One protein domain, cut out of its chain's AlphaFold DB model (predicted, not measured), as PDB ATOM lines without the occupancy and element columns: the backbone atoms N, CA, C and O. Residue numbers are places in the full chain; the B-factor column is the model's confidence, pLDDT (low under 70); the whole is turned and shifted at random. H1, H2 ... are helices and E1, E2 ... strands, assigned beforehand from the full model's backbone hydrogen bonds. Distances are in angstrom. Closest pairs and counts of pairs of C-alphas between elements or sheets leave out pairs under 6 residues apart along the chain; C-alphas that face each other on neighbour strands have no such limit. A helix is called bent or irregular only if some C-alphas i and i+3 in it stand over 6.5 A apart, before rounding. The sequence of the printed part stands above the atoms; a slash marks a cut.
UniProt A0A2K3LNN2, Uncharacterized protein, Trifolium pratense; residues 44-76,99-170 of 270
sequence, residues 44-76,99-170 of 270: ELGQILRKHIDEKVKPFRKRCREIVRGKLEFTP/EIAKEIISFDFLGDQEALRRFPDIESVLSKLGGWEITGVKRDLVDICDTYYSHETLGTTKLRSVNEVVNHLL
ATOM      1  N   GLU A  44     253.643 240.301 310.131       91.62
ATOM      2  CA  GLU A  44     253.286 238.921 309.796       91.62
ATOM      3  C   GLU A  44     253.851 238.508 308.433       91.62
ATOM      4  O   GLU A  44     254.487 237.459 308.330       91.62
ATOM      5  N   LEU A  45     253.724 239.364 307.408       90.56
ATOM      6  CA  LEU A  45     254.301 239.093 306.088       90.56
ATOM      7  C   LEU A  45     255.823 238.919 306.171       90.56
ATOM      8  O   LEU A  45     256.376 237.979 305.600       90.56
ATOM      9  N   GLY A  46     256.499 239.784 306.931       91.62
ATOM     10  CA  GLY A  46     257.939 239.676 307.160       91.62
ATOM     11  C   GLY A  46     258.325 238.350 307.818       91.62
ATOM     12  O   GLY A  46     259.279 237.702 307.391       91.62
ATOM     13  N   GLN A  47     257.568 237.899 308.822       92.12
ATOM     14  CA  GLN A  47     257.812 236.616 309.489       92.12
ATOM     15  C   GLN A  47     257.587 235.418 308.559       92.12
ATOM     16  O   GLN A  47     258.402 234.492 308.554       92.12
ATOM     17  N   ILE A  48     256.525 235.452 307.745       92.00
ATOM     18  CA  ILE A  48     256.235 234.420 306.742       92.00
ATOM     19  C   ILE A  48     257.382 234.331 305.729       92.00
ATOM     20  O   ILE A  48     257.920 233.245 305.504       92.00
ATOM     21  N   LEU A  49     257.810 235.473 305.175       92.81
ATOM     22  CA  LEU A  49     258.931 235.542 304.233       92.81
ATOM     23  C   LEU A  49     260.227 235.034 304.864       92.81
ATOM     24  O   LEU A  49     260.926 234.231 304.254       92.81
ATOM     25  N   ARG A  50     260.536 235.457 306.096       94.00
ATOM     26  CA  ARG A  50     261.736 235.015 306.818       94.00
ATOM     27  C   ARG A  50     261.775 233.498 306.941       94.00
ATOM     28  O   ARG A  50     262.776 232.894 306.573       94.00
ATOM     29  N   LYS A  51     260.686 232.893 307.425       93.00
ATOM     30  CA  LYS A  51     260.597 231.440 307.610       93.00
ATOM     31  C   LYS A  51     260.788 230.699 306.285       93.00
ATOM     32  O   LYS A  51     261.609 229.790 306.211       93.00
ATOM     33  N   HIS A  52     260.081 231.126 305.240       93.56
ATOM     34  CA  HIS A  52     260.158 230.509 303.912       93.56
ATOM     35  C   HIS A  52     261.562 230.605 303.303       93.56
ATOM     36  O   HIS A  52     262.110 229.616 302.813       93.56
ATOM     37  N   ILE A  53     262.184 231.784 303.372       94.12
ATOM     38  CA  ILE A  53     263.541 231.996 302.859       94.12
ATOM     39  C   ILE A  53     264.549 231.169 303.661       94.12
ATOM     40  O   ILE A  53     265.393 230.506 303.062       94.12
ATOM     41  N   ASP A  54     264.466 231.143 304.994       94.00
ATOM     42  CA  ASP A  54     265.370 230.319 305.805       94.00
ATOM     43  C   ASP A  54     265.251 228.826 305.453       94.00
ATOM     44  O   ASP A  54     266.276 228.158 305.310       94.00
ATOM     45  N   GLU A  55     264.040 228.306 305.227       94.00
ATOM     46  CA  GLU A  55     263.827 226.921 304.782       94.00
ATOM     47  C   GLU A  55     264.490 226.637 303.427       94.00
ATOM     48  O   GLU A  55     265.175 225.622 303.274       94.00
ATOM     49  N   LYS A  56     264.363 227.555 302.460       93.88
ATOM     50  CA  LYS A  56     265.000 227.441 301.136       93.88
ATOM     51  C   LYS A  56     266.525 227.516 301.202       93.88
ATOM     52  O   LYS A  56     267.210 226.851 300.430       93.88
ATOM     53  N   VAL A  57     267.070 228.307 302.123       94.31
ATOM     54  CA  VAL A  57     268.515 228.556 302.248       94.31
ATOM     55  C   VAL A  57     269.214 227.516 303.135       94.31
ATOM     56  O   VAL A  57     270.425 227.303 303.018       94.31
ATOM     57  N   LYS A  58     268.474 226.819 304.004       94.25
ATOM     58  CA  LYS A  58     269.008 225.809 304.932       94.25
ATOM     59  C   LYS A  58     269.870 224.730 304.248       94.25
ATOM     60  O   LYS A  58     270.968 224.479 304.759       94.25
ATOM     61  N   PRO A  59     269.478 224.130 303.102       94.75
ATOM     62  CA  PRO A  59     270.311 223.148 302.403       94.75
ATOM     63  C   PRO A  59     271.642 223.737 301.923       94.75
ATOM     64  O   PRO A  59     272.691 223.120 302.101       94.75
ATOM     65  N   PHE A  60     271.624 224.965 301.395       93.75
ATOM     66  CA  PHE A  60     272.833 225.662 300.951       93.75
ATOM     67  C   PHE A  60     273.806 225.905 302.111       93.75
ATOM     68  O   PHE A  60     275.000 225.611 302.002       93.75
ATOM     69  N   ARG A  61     273.303 226.385 303.260       92.56
ATOM     70  CA  ARG A  61     274.130 226.573 304.466       92.56
ATOM     71  C   ARG A  61     274.699 225.245 304.970       92.56
ATOM     72  O   ARG A  61     275.872 225.201 305.339       92.56
ATOM     73  N   LYS A  62     273.912 224.156 304.946       92.94
ATOM     74  CA  LYS A  62     274.395 222.806 305.296       92.94
ATOM     75  C   LYS A  62     275.555 222.387 304.384       92.94
ATOM     76  O   LYS A  62     276.621 222.070 304.907       92.94
ATOM     77  N   ARG A  63     275.401 222.521 303.061       92.38
ATOM     78  CA  ARG A  63     276.463 222.227 302.080       92.38
ATOM     79  C   ARG A  63     277.739 223.024 302.351       92.38
ATOM     80  O   ARG A  63     278.829 222.464 302.376       92.38
ATOM     81  N   CYS A  64     277.615 224.327 302.603       90.69
ATOM     82  CA  CYS A  64     278.767 225.175 302.916       90.69
ATOM     83  C   CYS A  64     279.508 224.706 304.176       90.69
ATOM     84  O   CYS A  64     280.737 224.643 304.181       90.69
ATOM     85  N   ARG A  65     278.777 224.336 305.235       89.31
ATOM     86  CA  ARG A  65     279.376 223.800 306.468       89.31
ATOM     87  C   ARG A  65     280.103 222.480 306.230       89.31
ATOM     88  O   ARG A  65     281.181 222.284 306.782       89.31
ATOM     89  N   GLU A  66     279.549 221.592 305.413       90.94
ATOM     90  CA  GLU A  66     280.185 220.315 305.067       90.94
ATOM     91  C   GLU A  66     281.487 220.507 304.283       90.94
ATOM     92  O   GLU A  66     282.477 219.840 304.588       90.94
ATOM     93  N   ILE A  67     281.528 221.479 303.364       87.88
ATOM     94  CA  ILE A  67     282.761 221.884 302.669       87.88
ATOM     95  C   ILE A  67     283.792 222.416 303.670       87.88
ATOM     96  O   ILE A  67     284.950 222.004 303.656       87.88
ATOM     97  N   VAL A  68     283.388 223.317 304.575       87.75
ATOM     98  CA  VAL A  68     284.302 223.884 305.579       87.75
ATOM     99  C   VAL A  68     284.888 222.804 306.489       87.75
ATOM    100  O   VAL A  68     286.083 222.871 306.773       87.75
ATOM    101  N   ARG A  69     284.077 221.814 306.885       87.25
ATOM    102  CA  ARG A  69     284.471 220.651 307.702       87.25
ATOM    103  C   ARG A  69     285.312 219.614 306.942       87.25
ATOM    104  O   ARG A  69     285.722 218.632 307.550       87.25
ATOM    105  N   GLY A  70     285.529 219.784 305.636       83.00
ATOM    106  CA  GLY A  70     286.260 218.826 304.803       83.00
ATOM    107  C   GLY A  70     285.505 217.520 304.528       83.00
ATOM    108  O   GLY A  70     286.120 216.553 304.094       83.00
ATOM    109  N   LYS A  71     284.186 217.475 304.782       81.12
ATOM    110  CA  LYS A  71     283.326 216.315 304.474       81.12
ATOM    111  C   LYS A  71     282.894 216.280 303.006       81.12
ATOM    112  O   LYS A  71     282.519 215.226 302.507       81.12
ATOM    113  N   LEU A  72     282.934 217.430 302.336       81.75
ATOM    114  CA  LEU A  72     282.630 217.575 300.919       81.75
ATOM    115  C   LEU A  72     283.844 218.182 300.212       81.75
ATOM    116  O   LEU A  72     284.347 219.226 300.635       81.75
ATOM    117  N   GLU A  73     284.302 217.551 299.133       72.31
ATOM    118  CA  GLU A  73     285.306 218.161 298.266       72.31
ATOM    119  C   GLU A  73     284.707 219.359 297.526       72.31
ATOM    120  O   GLU A  73     283.550 219.349 297.099       72.31
ATOM    121  N   PHE A  74     285.508 220.410 297.369       73.44
ATOM    122  CA  PHE A  74     285.108 221.594 296.629       73.44
ATOM    123  C   PHE A  74     286.257 222.103 295.767       73.44
ATOM    124  O   PHE A  74     287.382 222.298 296.232       73.44
ATOM    125  N   THR A  75     285.937 222.374 294.507       65.25
ATOM    126  CA  THR A  75     286.812 223.046 293.551       65.25
ATOM    127  C   THR A  75     286.622 224.558 293.669       65.25
ATOM    128  O   THR A  75     285.535 225.030 293.338       65.25
ATOM    129  N   PRO A  76     287.652 225.333 294.076       65.44
ATOM    130  CA  PRO A  76     287.596 226.793 294.151       65.44
ATOM    131  C   PRO A  76     286.916 227.403 292.934       65.44
ATOM    132  O   PRO A  76     287.356 227.151 291.812       65.44
ATOM    133  N   GLU A  99     285.672 231.948 298.194       88.38
ATOM    134  CA  GLU A  99     284.330 231.552 297.788       88.38
ATOM    135  C   GLU A  99     284.301 230.031 297.660       88.38
ATOM    136  O   GLU A  99     285.097 229.468 296.908       88.38
ATOM    137  N   ILE A 100     283.425 229.393 298.437       89.62
ATOM    138  CA  ILE A 100     283.311 227.934 298.524       89.62
ATOM    139  C   ILE A 100     282.044 227.375 297.885       89.62
ATOM    140  O   ILE A 100     281.910 226.175 297.683       89.62
ATOM    141  N   ALA A 101     281.074 228.232 297.606       90.06
ATOM    142  CA  ALA A 101     279.823 227.839 296.993       90.06
ATOM    143  C   ALA A 101     279.144 229.069 296.411       90.06
ATOM    144  O   ALA A 101     279.169 230.143 297.012       90.06
ATOM    145  N   LYS A 102     278.489 228.879 295.274       93.38
ATOM    146  CA  LYS A 102     277.642 229.879 294.644       93.38
ATOM    147  C   LYS A 102     276.445 229.182 294.021       93.38
ATOM    148  O   LYS A 102     276.607 228.124 293.414       93.38
ATOM    149  N   GLU A 103     275.263 229.744 294.216       93.31
ATOM    150  CA  GLU A 103     274.010 229.174 293.729       93.31
ATOM    151  C   GLU A 103     273.018 230.283 293.397       93.31
ATOM    152  O   GLU A 103     272.935 231.277 294.116       93.31
ATOM    153  N   ILE A 104     272.284 230.112 292.298       94.06
ATOM    154  CA  ILE A 104     271.136 230.955 291.967       94.06
ATOM    155  C   ILE A 104     269.904 230.237 292.507       94.06
ATOM    156  O   ILE A 104     269.643 229.096 292.133       94.06
ATOM    157  N   ILE A 105     269.164 230.902 293.387       92.75
ATOM    158  CA  ILE A 105     267.968 230.389 294.038       92.75
ATOM    159  C   ILE A 105     266.773 231.290 293.729       92.75
ATOM    160  O   ILE A 105     266.902 232.500 293.533       92.75
ATOM    161  N   SER A 106     265.594 230.681 293.720       92.38
ATOM    162  CA  SER A 106     264.324 231.393 293.733       92.38
ATOM    163  C   SER A 106     263.592 231.112 295.039       92.38
ATOM    164  O   SER A 106     263.534 229.964 295.496       92.38
ATOM    165  N   PHE A 107     263.022 232.153 295.638       92.19
ATOM    166  CA  PHE A 107     262.226 232.069 296.861       92.19
ATOM    167  C   PHE A 107     260.728 231.922 296.576       92.19
ATOM    168  O   PHE A 107     259.908 232.242 297.432       92.19
ATOM    169  N   ASP A 108     260.358 231.419 295.399       87.38
ATOM    170  CA  ASP A 108     258.959 231.252 294.998       87.38
ATOM    171  C   ASP A 108     258.141 230.448 296.020       87.38
ATOM    172  O   ASP A 108     258.586 229.423 296.563       87.38
ATOM    173  N   PHE A 109     256.913 230.906 296.260       84.38
ATOM    174  CA  PHE A 109     255.918 230.195 297.054       84.38
ATOM    175  C   PHE A 109     255.207 229.160 296.178       84.38
ATOM    176  O   PHE A 109     254.324 229.494 295.386       84.38
ATOM    177  N   LEU A 110     255.595 227.893 296.339       73.00
ATOM    178  CA  LEU A 110     254.886 226.734 295.798       73.00
ATOM    179  C   LEU A 110     253.827 226.313 296.825       73.00
ATOM    180  O   LEU A 110     254.088 225.469 297.676       73.00
ATOM    181  N   GLY A 111     252.674 226.977 296.820       73.31
ATOM    182  CA  GLY A 111     251.629 226.737 297.812       73.31
ATOM    183  C   GLY A 111     250.508 227.765 297.749       73.31
ATOM    184  O   GLY A 111     250.210 228.303 296.684       73.31
ATOM    185  N   ASP A 112     249.904 228.027 298.907       67.62
ATOM    186  CA  ASP A 112     248.666 228.794 299.050       67.62
ATOM    187  C   ASP A 112     248.899 230.309 298.891       67.62
ATOM    188  O   ASP A 112     248.865 231.091 299.841       67.62
ATOM    189  N   GLN A 113     249.187 230.737 297.658       75.94
ATOM    190  CA  GLN A 113     249.372 232.152 297.310       75.94
ATOM    191  C   GLN A 113     248.126 232.986 297.635       75.94
ATOM    192  O   GLN A 113     248.238 234.181 297.903       75.94
ATOM    193  N   GLU A 114     246.949 232.358 297.691       78.44
ATOM    194  CA  GLU A 114     245.708 232.996 298.130       78.44
ATOM    195  C   GLU A 114     245.800 233.509 299.573       78.44
ATOM    196  O   GLU A 114     245.347 234.617 299.855       78.44
ATOM    197  N   ALA A 115     246.487 232.788 300.466       82.25
ATOM    198  CA  ALA A 115     246.713 233.235 301.840       82.25
ATOM    199  C   ALA A 115     247.623 234.474 301.923       82.25
ATOM    200  O   ALA A 115     247.577 235.212 302.911       82.25
ATOM    201  N   LEU A 116     248.440 234.720 300.893       86.31
ATOM    202  CA  LEU A 116     249.282 235.912 300.795       86.31
ATOM    203  C   LEU A 116     248.541 237.107 300.177       86.31
ATOM    204  O   LEU A 116     248.915 238.244 300.444       86.31
ATOM    205  N   ARG A 117     247.452 236.883 299.426       86.50
ATOM    206  CA  ARG A 117     246.657 237.959 298.795       86.50
ATOM    207  C   ARG A 117     245.963 238.899 299.775       86.50
ATOM    208  O   ARG A 117     245.576 239.993 299.384       86.50
ATOM    209  N   ARG A 118     245.834 238.504 301.044       87.81
ATOM    210  CA  ARG A 118     245.342 239.386 302.117       87.81
ATOM    211  C   ARG A 118     246.317 240.514 302.471       87.81
ATOM    212  O   ARG A 118     245.926 241.447 303.163       87.81
ATOM    213  N   PHE A 119     247.581 240.405 302.056       89.38
ATOM    214  CA  PHE A 119     248.598 241.411 302.325       89.38
ATOM    215  C   PHE A 119     248.618 242.473 301.215       89.38
ATOM    216  O   PHE A 119     248.689 242.114 300.035       89.38
ATOM    217  N   PRO A 120     248.586 243.774 301.558       88.38
ATOM    218  CA  PRO A 120     248.718 244.842 300.571       88.38
ATOM    219  C   PRO A 120     250.068 244.764 299.844       88.38
ATOM    220  O   PRO A 120     251.082 244.380 300.432       88.38
ATOM    221  N   ASP A 121     250.066 245.111 298.556       89.00
ATOM    222  CA  ASP A 121     251.245 245.141 297.674       89.00
ATOM    223  C   ASP A 121     252.024 243.823 297.552       89.00
ATOM    224  O   ASP A 121     253.193 243.803 297.151       89.00
ATOM    225  N   ILE A 122     251.373 242.692 297.835       90.12
ATOM    226  CA  ILE A 122     252.008 241.374 297.766       90.12
ATOM    227  C   ILE A 122     252.574 241.054 296.378       90.12
ATOM    228  O   ILE A 122     253.646 240.469 296.282       90.12
ATOM    229  N   GLU A 123     251.924 241.485 295.298       90.00
ATOM    230  CA  GLU A 123     252.397 241.228 293.929       90.00
ATOM    231  C   GLU A 123     253.775 241.867 293.670       90.00
ATOM    232  O   GLU A 123     254.640 241.273 293.023       90.00
ATOM    233  N   SER A 124     254.030 243.043 294.262       90.12
ATOM    234  CA  SER A 124     255.345 243.696 294.226       90.12
ATOM    235  C   SER A 124     256.406 242.843 294.925       90.12
ATOM    236  O   SER A 124     257.520 242.700 294.418       90.12
ATOM    237  N   VAL A 125     256.057 242.216 296.052       91.44
ATOM    238  CA  VAL A 125     256.943 241.292 296.776       91.44
ATOM    239  C   VAL A 125     257.206 240.033 295.957       91.44
ATOM    240  O   VAL A 125     258.366 239.672 295.764       91.44
ATOM    241  N   LEU A 126     256.152 239.385 295.447       89.94
ATOM    242  CA  LEU A 126     256.251 238.132 294.694       89.94
ATOM    243  C   LEU A 126     257.126 238.293 293.446       89.94
ATOM    244  O   LEU A 126     257.951 237.428 293.161       89.94
ATOM    245  N   SER A 127     257.036 239.440 292.765       90.31
ATOM    246  CA  SER A 127     257.865 239.750 291.592       90.31
ATOM    247  C   SER A 127     259.379 239.789 291.868       90.31
ATOM    248  O   SER A 127     260.172 239.638 290.940       90.31
ATOM    249  N   LYS A 128     259.796 239.962 293.130       91.94
ATOM    250  CA  LYS A 128     261.204 240.077 293.553       91.94
ATOM    251  C   LYS A 128     261.766 238.790 294.172       91.94
ATOM    252  O   LYS A 128     262.899 238.794 294.653       91.94
ATOM    253  N   LEU A 129     260.991 237.703 294.224       91.81
ATOM    254  CA  LEU A 129     261.417 236.449 294.865       91.81
ATOM    255  C   LEU A 129     262.384 235.620 294.009       91.81
ATOM    256  O   LEU A 129     263.130 234.804 294.555       91.81
ATOM    257  N   GLY A 130     262.393 235.833 292.694       91.75
ATOM    258  CA  GLY A 130     263.273 235.131 291.763       91.75
ATOM    259  C   GLY A 130     264.676 235.725 291.663       91.75
ATOM    260  O   GLY A 130     264.903 236.878 292.004       91.75
ATOM    261  N   GLY A 131     265.626 234.934 291.156       90.19
ATOM    262  CA  GLY A 131     266.921 235.449 290.690       90.19
ATOM    263  C   GLY A 131     267.919 235.850 291.782       90.19
ATOM    264  O   GLY A 131     268.819 236.651 291.526       90.19
ATOM    265  N   TRP A 132     267.796 235.303 292.990       96.00
ATOM    266  CA  TRP A 132     268.737 235.577 294.073       96.00
ATOM    267  C   TRP A 132     269.999 234.736 293.928       96.00
ATOM    268  O   TRP A 132     269.943 233.525 293.762       96.00
ATOM    269  N   GLU A 133     271.160 235.365 294.043       96.19
ATOM    270  CA  GLU A 133     272.438 234.667 294.123       96.19
ATOM    271  C   GLU A 133     272.872 234.564 295.585       96.19
ATOM    272  O   GLU A 133     273.000 235.578 296.277       96.19
ATOM    273  N   ILE A 134     273.146 233.342 296.039       95.75
ATOM    274  CA  ILE A 134     273.699 233.066 297.363       95.75
ATOM    275  C   ILE A 134     275.146 232.609 297.218       95.75
ATOM    276  O   ILE A 134     275.464 231.711 296.437       95.75
ATOM    277  N   THR A 135     276.035 233.229 297.992       95.06
ATOM    278  CA  THR A 135     277.466 232.919 298.018       95.06
ATOM    279  C   THR A 135     277.896 232.476 299.414       95.06
ATOM    280  O   THR A 135     277.704 233.205 300.386       95.06
ATOM    281  N   GLY A 136     278.533 231.311 299.509       93.12
ATOM    282  CA  GLY A 136     279.211 230.824 300.706       93.12
ATOM    283  C   GLY A 136     280.686 231.203 300.659       93.12
ATOM    284  O   GLY A 136     281.374 230.922 299.676       93.12
ATOM    285  N   VAL A 137     281.186 231.850 301.708       91.50
ATOM    286  CA  VAL A 137     282.565 232.342 301.783       91.50
ATOM    287  C   VAL A 137     283.232 231.819 303.049       91.50
ATOM    288  O   VAL A 137     282.836 232.174 304.158       91.50
ATOM    289  N   LYS A 138     284.284 231.014 302.891       89.31
ATOM    290  CA  LYS A 138     285.149 230.584 303.996       89.31
ATOM    291  C   LYS A 138     286.142 231.698 304.333       89.31
ATOM    292  O   LYS A 138     286.737 232.301 303.432       89.31
ATOM    293  N   ARG A 139     286.342 231.970 305.624       85.00
ATOM    294  CA  ARG A 139     287.428 232.846 306.098       85.00
ATOM    295  C   ARG A 139     288.712 232.026 306.237       85.00
ATOM    296  O   ARG A 139     288.697 230.995 306.902       85.00
ATOM    297  N   ASP A 140     289.825 232.473 305.654       70.94
ATOM    298  CA  ASP A 140     291.098 231.770 305.843       70.94
ATOM    299  C   ASP A 140     291.455 231.747 307.332       70.94
ATOM    300  O   ASP A 140     291.397 232.776 308.010       70.94
ATOM    301  N   LEU A 141     291.861 230.561 307.802       69.25
ATOM    302  CA  LEU A 141     292.279 230.233 309.174       69.25
ATOM    303  C   LEU A 141     291.158 229.996 310.193       69.25
ATOM    304  O   LEU A 141     291.469 229.661 311.335       69.25
ATOM    305  N   VAL A 142     289.886 230.132 309.817       74.81
ATOM    306  CA  VAL A 142     288.774 229.789 310.709       74.81
ATOM    307  C   VAL A 142     287.786 228.901 309.968       74.81
ATOM    308  O   VAL A 142     287.412 229.196 308.835       74.81
ATOM    309  N   ASP A 143     287.314 227.836 310.613       79.62
ATOM    310  CA  ASP A 143     286.250 226.977 310.081       79.62
ATOM    311  C   ASP A 143     284.868 227.638 310.224       79.62
ATOM    312  O   ASP A 143     283.901 227.056 310.707       79.62
ATOM    313  N   ILE A 144     284.791 228.893 309.780       84.62
ATOM    314  CA  ILE A 144     283.583 229.704 309.690       84.62
ATOM    315  C   ILE A 144     283.288 229.957 308.214       84.62
ATOM    316  O   ILE A 144     284.163 230.368 307.442       84.62
ATOM    317  N   CYS A 145     282.026 229.745 307.848       88.06
ATOM    318  CA  CYS A 145     281.464 230.159 306.572       88.06
ATOM    319  C   CYS A 145     280.522 231.343 306.788       88.06
ATOM    320  O   CYS A 145     279.559 231.231 307.543       88.06
ATOM    321  N   ASP A 146     280.749 232.432 306.065       91.00
ATOM    322  CA  ASP A 146     279.766 233.499 305.907       91.00
ATOM    323  C   ASP A 146     278.862 233.193 304.707       91.00
ATOM    324  O   ASP A 146     279.314 232.631 303.708       91.00
ATOM    325  N   THR A 147     277.592 233.586 304.787       93.62
ATOM    326  CA  THR A 147     276.649 233.522 303.660       93.62
ATOM    327  C   THR A 147     276.293 234.938 303.225       93.62
ATOM    328  O   THR A 147     275.950 235.775 304.057       93.62
ATOM    329  N   TYR A 148     276.368 235.204 301.924       95.62
ATOM    330  CA  TYR A 148     275.992 236.480 301.323       95.62
ATOM    331  C   TYR A 148     274.876 236.291 300.307       95.62
ATOM    332  O   TYR A 148     274.852 235.283 299.604       95.62
ATOM    333  N   TYR A 149     274.009 237.291 300.197       96.00
ATOM    334  CA  TYR A 149     272.902 237.334 299.249       96.00
ATOM    335  C   TYR A 149     273.079 238.539 298.329       96.00
ATOM    336  O   TYR A 149     273.373 239.645 298.790       96.00
ATOM    337  N   SER A 150     272.890 238.334 297.034       95.12
ATOM    338  CA  SER A 150     272.882 239.389 296.024       95.12
ATOM    339  C   SER A 150     271.700 239.207 295.087       95.12
ATOM    340  O   SER A 150     271.265 238.089 294.828       95.12
ATOM    341  N   HIS A 151     271.201 240.324 294.579       94.62
ATOM    342  CA  HIS A 151     270.091 240.385 293.640       94.62
ATOM    343  C   HIS A 151     270.363 241.519 292.651       94.62
ATOM    344  O   HIS A 151     271.027 242.494 293.009       94.62
ATOM    345  N   GLU A 152     269.846 241.427 291.428       91.12
ATOM    346  CA  GLU A 152     270.102 242.421 290.377       91.12
ATOM    347  C   GLU A 152     269.721 243.844 290.821       91.12
ATOM    348  O   GLU A 152     270.484 244.793 290.643       91.12
ATOM    349  N   THR A 153     268.596 243.978 291.528       89.25
ATOM    350  CA  THR A 153     268.109 245.270 292.041       89.25
ATOM    351  C   THR A 153     269.020 245.906 293.097       89.25
ATOM    352  O   THR A 153     268.879 247.089 293.384       89.25
ATOM    353  N   LEU A 154     269.911 245.135 293.730       88.12
ATOM    354  CA  LEU A 154     270.855 245.625 294.746       88.12
ATOM    355  C   LEU A 154     272.165 246.147 294.135       88.12
ATOM    356  O   LEU A 154     272.993 246.734 294.844       88.12
ATOM    357  N   GLY A 155     272.380 245.921 292.835       88.75
ATOM    358  CA  GLY A 155     273.628 246.241 292.152       88.75
ATOM    359  C   GLY A 155     274.818 245.518 292.785       88.75
ATOM    360  O   GLY A 155     274.928 244.297 292.733       88.75
ATOM    361  N   THR A 156     275.737 246.275 293.388       86.62
ATOM    362  CA  THR A 156     276.955 245.733 294.019       86.62
ATOM    363  C   THR A 156     276.785 245.396 295.502       86.62
ATOM    364  O   THR A 156     277.706 244.847 296.119       86.62
ATOM    365  N   THR A 157     275.632 245.720 296.091       90.94
ATOM    366  CA  THR A 157     275.379 245.525 297.520       90.94
ATOM    367  C   THR A 157     275.103 244.055 297.816       90.94
ATOM    368  O   THR A 157     274.286 243.419 297.156       90.94
ATOM    369  N   LYS A 158     275.776 243.517 298.839       93.50
ATOM    370  CA  LYS A 158     275.544 242.160 299.344       93.50
ATOM    371  C   LYS A 158     274.912 242.214 300.726       93.50
ATOM    372  O   LYS A 158     275.456 242.867 301.618       93.50
ATOM    373  N   LEU A 159     273.817 241.488 300.899       94.88
ATOM    374  CA  LEU A 159     273.159 241.288 302.186       94.88
ATOM    375  C   LEU A 159     273.808 240.100 302.906       94.88
ATOM    376  O   LEU A 159     274.369 239.207 302.273       94.88
ATOM    377  N   ARG A 160     273.778 240.106 304.235       93.44
ATOM    378  CA  ARG A 160     274.458 239.140 305.114       93.44
ATOM    379  C   ARG A 160     273.495 238.298 305.940       93.44
ATOM    380  O   ARG A 160     273.920 237.335 306.568       93.44
ATOM    381  N   SER A 161     272.216 238.655 305.965       93.00
ATOM    382  CA  SER A 161     271.200 237.944 306.740       93.00
ATOM    383  C   SER A 161     269.892 237.826 305.972       93.00
ATOM    384  O   SER A 161     269.599 238.634 305.091       93.00
ATOM    385  N   VAL A 162     269.075 236.844 306.349       94.19
ATOM    386  CA  VAL A 162     267.724 236.699 305.791       94.19
ATOM    387  C   VAL A 162     266.834 237.871 306.187       94.19
ATOM    388  O   VAL A 162     266.041 238.311 305.367       94.19
ATOM    389  N   ASN A 163     267.014 238.466 307.369       94.25
ATOM    390  CA  ASN A 163     266.260 239.665 307.752       94.25
ATOM    391  C   ASN A 163     266.542 240.837 306.802       94.25
ATOM    392  O   ASN A 163     265.623 241.558 306.431       94.25
ATOM    393  N   GLU A 164     267.793 241.015 306.371       94.69
ATOM    394  CA  GLU A 164     268.129 242.024 305.361       94.69
ATOM    395  C   GLU A 164     267.470 241.715 304.010       94.69
ATOM    396  O   GLU A 164     266.948 242.630 303.379       94.69
ATOM    397  N   VAL A 165     267.449 240.443 303.589       94.38
ATOM    398  CA  VAL A 165     266.755 240.010 302.360       94.38
ATOM    399  C   VAL A 165     265.263 240.323 302.453       94.38
ATOM    400  O   VAL A 165     264.714 240.958 301.559       94.38
ATOM    401  N   VAL A 166     264.616 239.956 303.559       94.69
ATOM    402  CA  VAL A 166     263.193 240.226 303.792       94.69
ATOM    403  C   VAL A 166     262.911 241.725 303.777       94.69
ATOM    404  O   VAL A 166     262.005 242.164 303.082       94.69
ATOM    405  N   ASN A 167     263.716 242.530 304.469       94.00
ATOM    406  CA  ASN A 167     263.546 243.984 304.496       94.00
ATOM    407  C   ASN A 167     263.759 244.650 303.129       94.00
ATOM    408  O   ASN A 167     263.264 245.751 302.920       94.00
ATOM    409  N   HIS A 168     264.510 244.018 302.222       93.25
ATOM    410  CA  HIS A 168     264.658 244.473 300.836       93.25
ATOM    411  C   HIS A 168     263.459 244.080 299.957       93.25
ATOM    412  O   HIS A 168     263.116 244.785 299.008       93.25
ATOM    413  N   LEU A 169     262.824 242.946 300.260       92.88
ATOM    414  CA  LEU A 169     261.637 242.464 299.552       92.88
ATOM    415  C   LEU A 169     260.372 243.229 299.955       92.88
ATOM    416  O   LEU A 169     259.543 243.525 299.093       92.88
ATOM    417  N   LEU A 170     260.237 243.540 301.245       92.62
ATOM    418  CA  LEU A 170     259.082 244.230 301.808       92.62
ATOM    419  C   LEU A 170     258.938 245.665 301.253       92.62
ATOM    420  O   LEU A 170     259.942 246.375 301.136       92.62
TER     421      LEU A 170
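AT A GLANCE: This is residues 44 to 76 and 99 to 170 of the 270 residues of an uncharacterized protein of Trifolium pratense (UniProt A0A2K3LNN2). Look first for a small antiparallel sheet of three strands, in the order E1, E2, E3, with H1b, the second arm of the long bent helix H1, lying along one face to make two layers. The first arm, H1a, runs past the sheet, where H4 packs on it at a steep angle, and the short helices H2 and H3 lie far from the sheet toward one end of the elongated body. The printed part has 105 residues, with four named helices and three named strands in the order H1, E1, H2, H3, E2, E3, H4, and its class is mixed. It is only just compact, close to loose, with a radius of gyration of the C-alphas of 15.1 A and spans of 47 by 27 by 20 A.

HOW THE PARTS SIT: Start at E2, residues 132 to 139, the inner strand. E1, residues 99 to 105, is its antiparallel neighbour at 165 degrees, and there you find N 103 and O 134 within hydrogen-bond range at 3.0 A. E3, residues 145 to 150, forms a hairpin with E2, antiparallel at 154 degrees, with N 135 and O 148 at 2.9 A. By its hydrogen bonds H1, residues 44 to 68, was assigned as one helix, but it is bent: C-alphas 56 and 59 are 6.9 A apart, and its arms H1a, residues 44 to 56, and H1b, residues 59 to 68, stand at a steep tilt of 48 degrees. H1b is on the sheet at a height of 8.7 A, along the strands at 20 degrees to E2 on the local plane; the closest C-alphas of H1b and E2 are those of Cys 64 and Gly 136, 6.1 A. H1b lies over E2, and only just not over E3, on which 2 of its 10 C-alphas fall. H4, residues 162 to 169, only grazes the sheet with residues 162 to 165. H4 touches H1a, closest at the C-alphas of Arg 50 and Val 166, 6.2 A, at a steep tilt of 59 degrees, opposite ways. H3, residues 122 to 126, is close to H4 but not clearly touching, with the C-alphas of Val 125 and Leu 169 closest at 5.6 A. H2, residues 113 to 116, is apart from H4. In H1a, H1b, H3 and H4 every O i to N i+4 pair is within hydrogen-bond range; H2 is too short for one.

IN THESE COORDINATES: Find C-alpha 44 at (253.286, 238.921, 309.796); from there H1a runs 18.5 A, and H1b covers 14.4 A. E1 spans 16.8 A. E2 runs 22.4 A from C-alpha 132 at (268.737, 235.577, 294.073), and E3 spans 16.4 A. H4 measures 10.5 A and ends at C-alpha 169, (261.637, 242.464, 299.552). H2 and H3 have four and five residues.

THE WHOLE: The C-alphas farthest apart are those of Arg 118 and Leu 141, 48.3 A. Residues 77 to 98 are not printed, and C-alphas 76 and 99 are 6.8 A apart across the cut. The link from E3 to H4 is long, with 11 residues. The mean pLDDT of the printed part is 88.9, and residues 75 to 76, 112 and 141 are under 70.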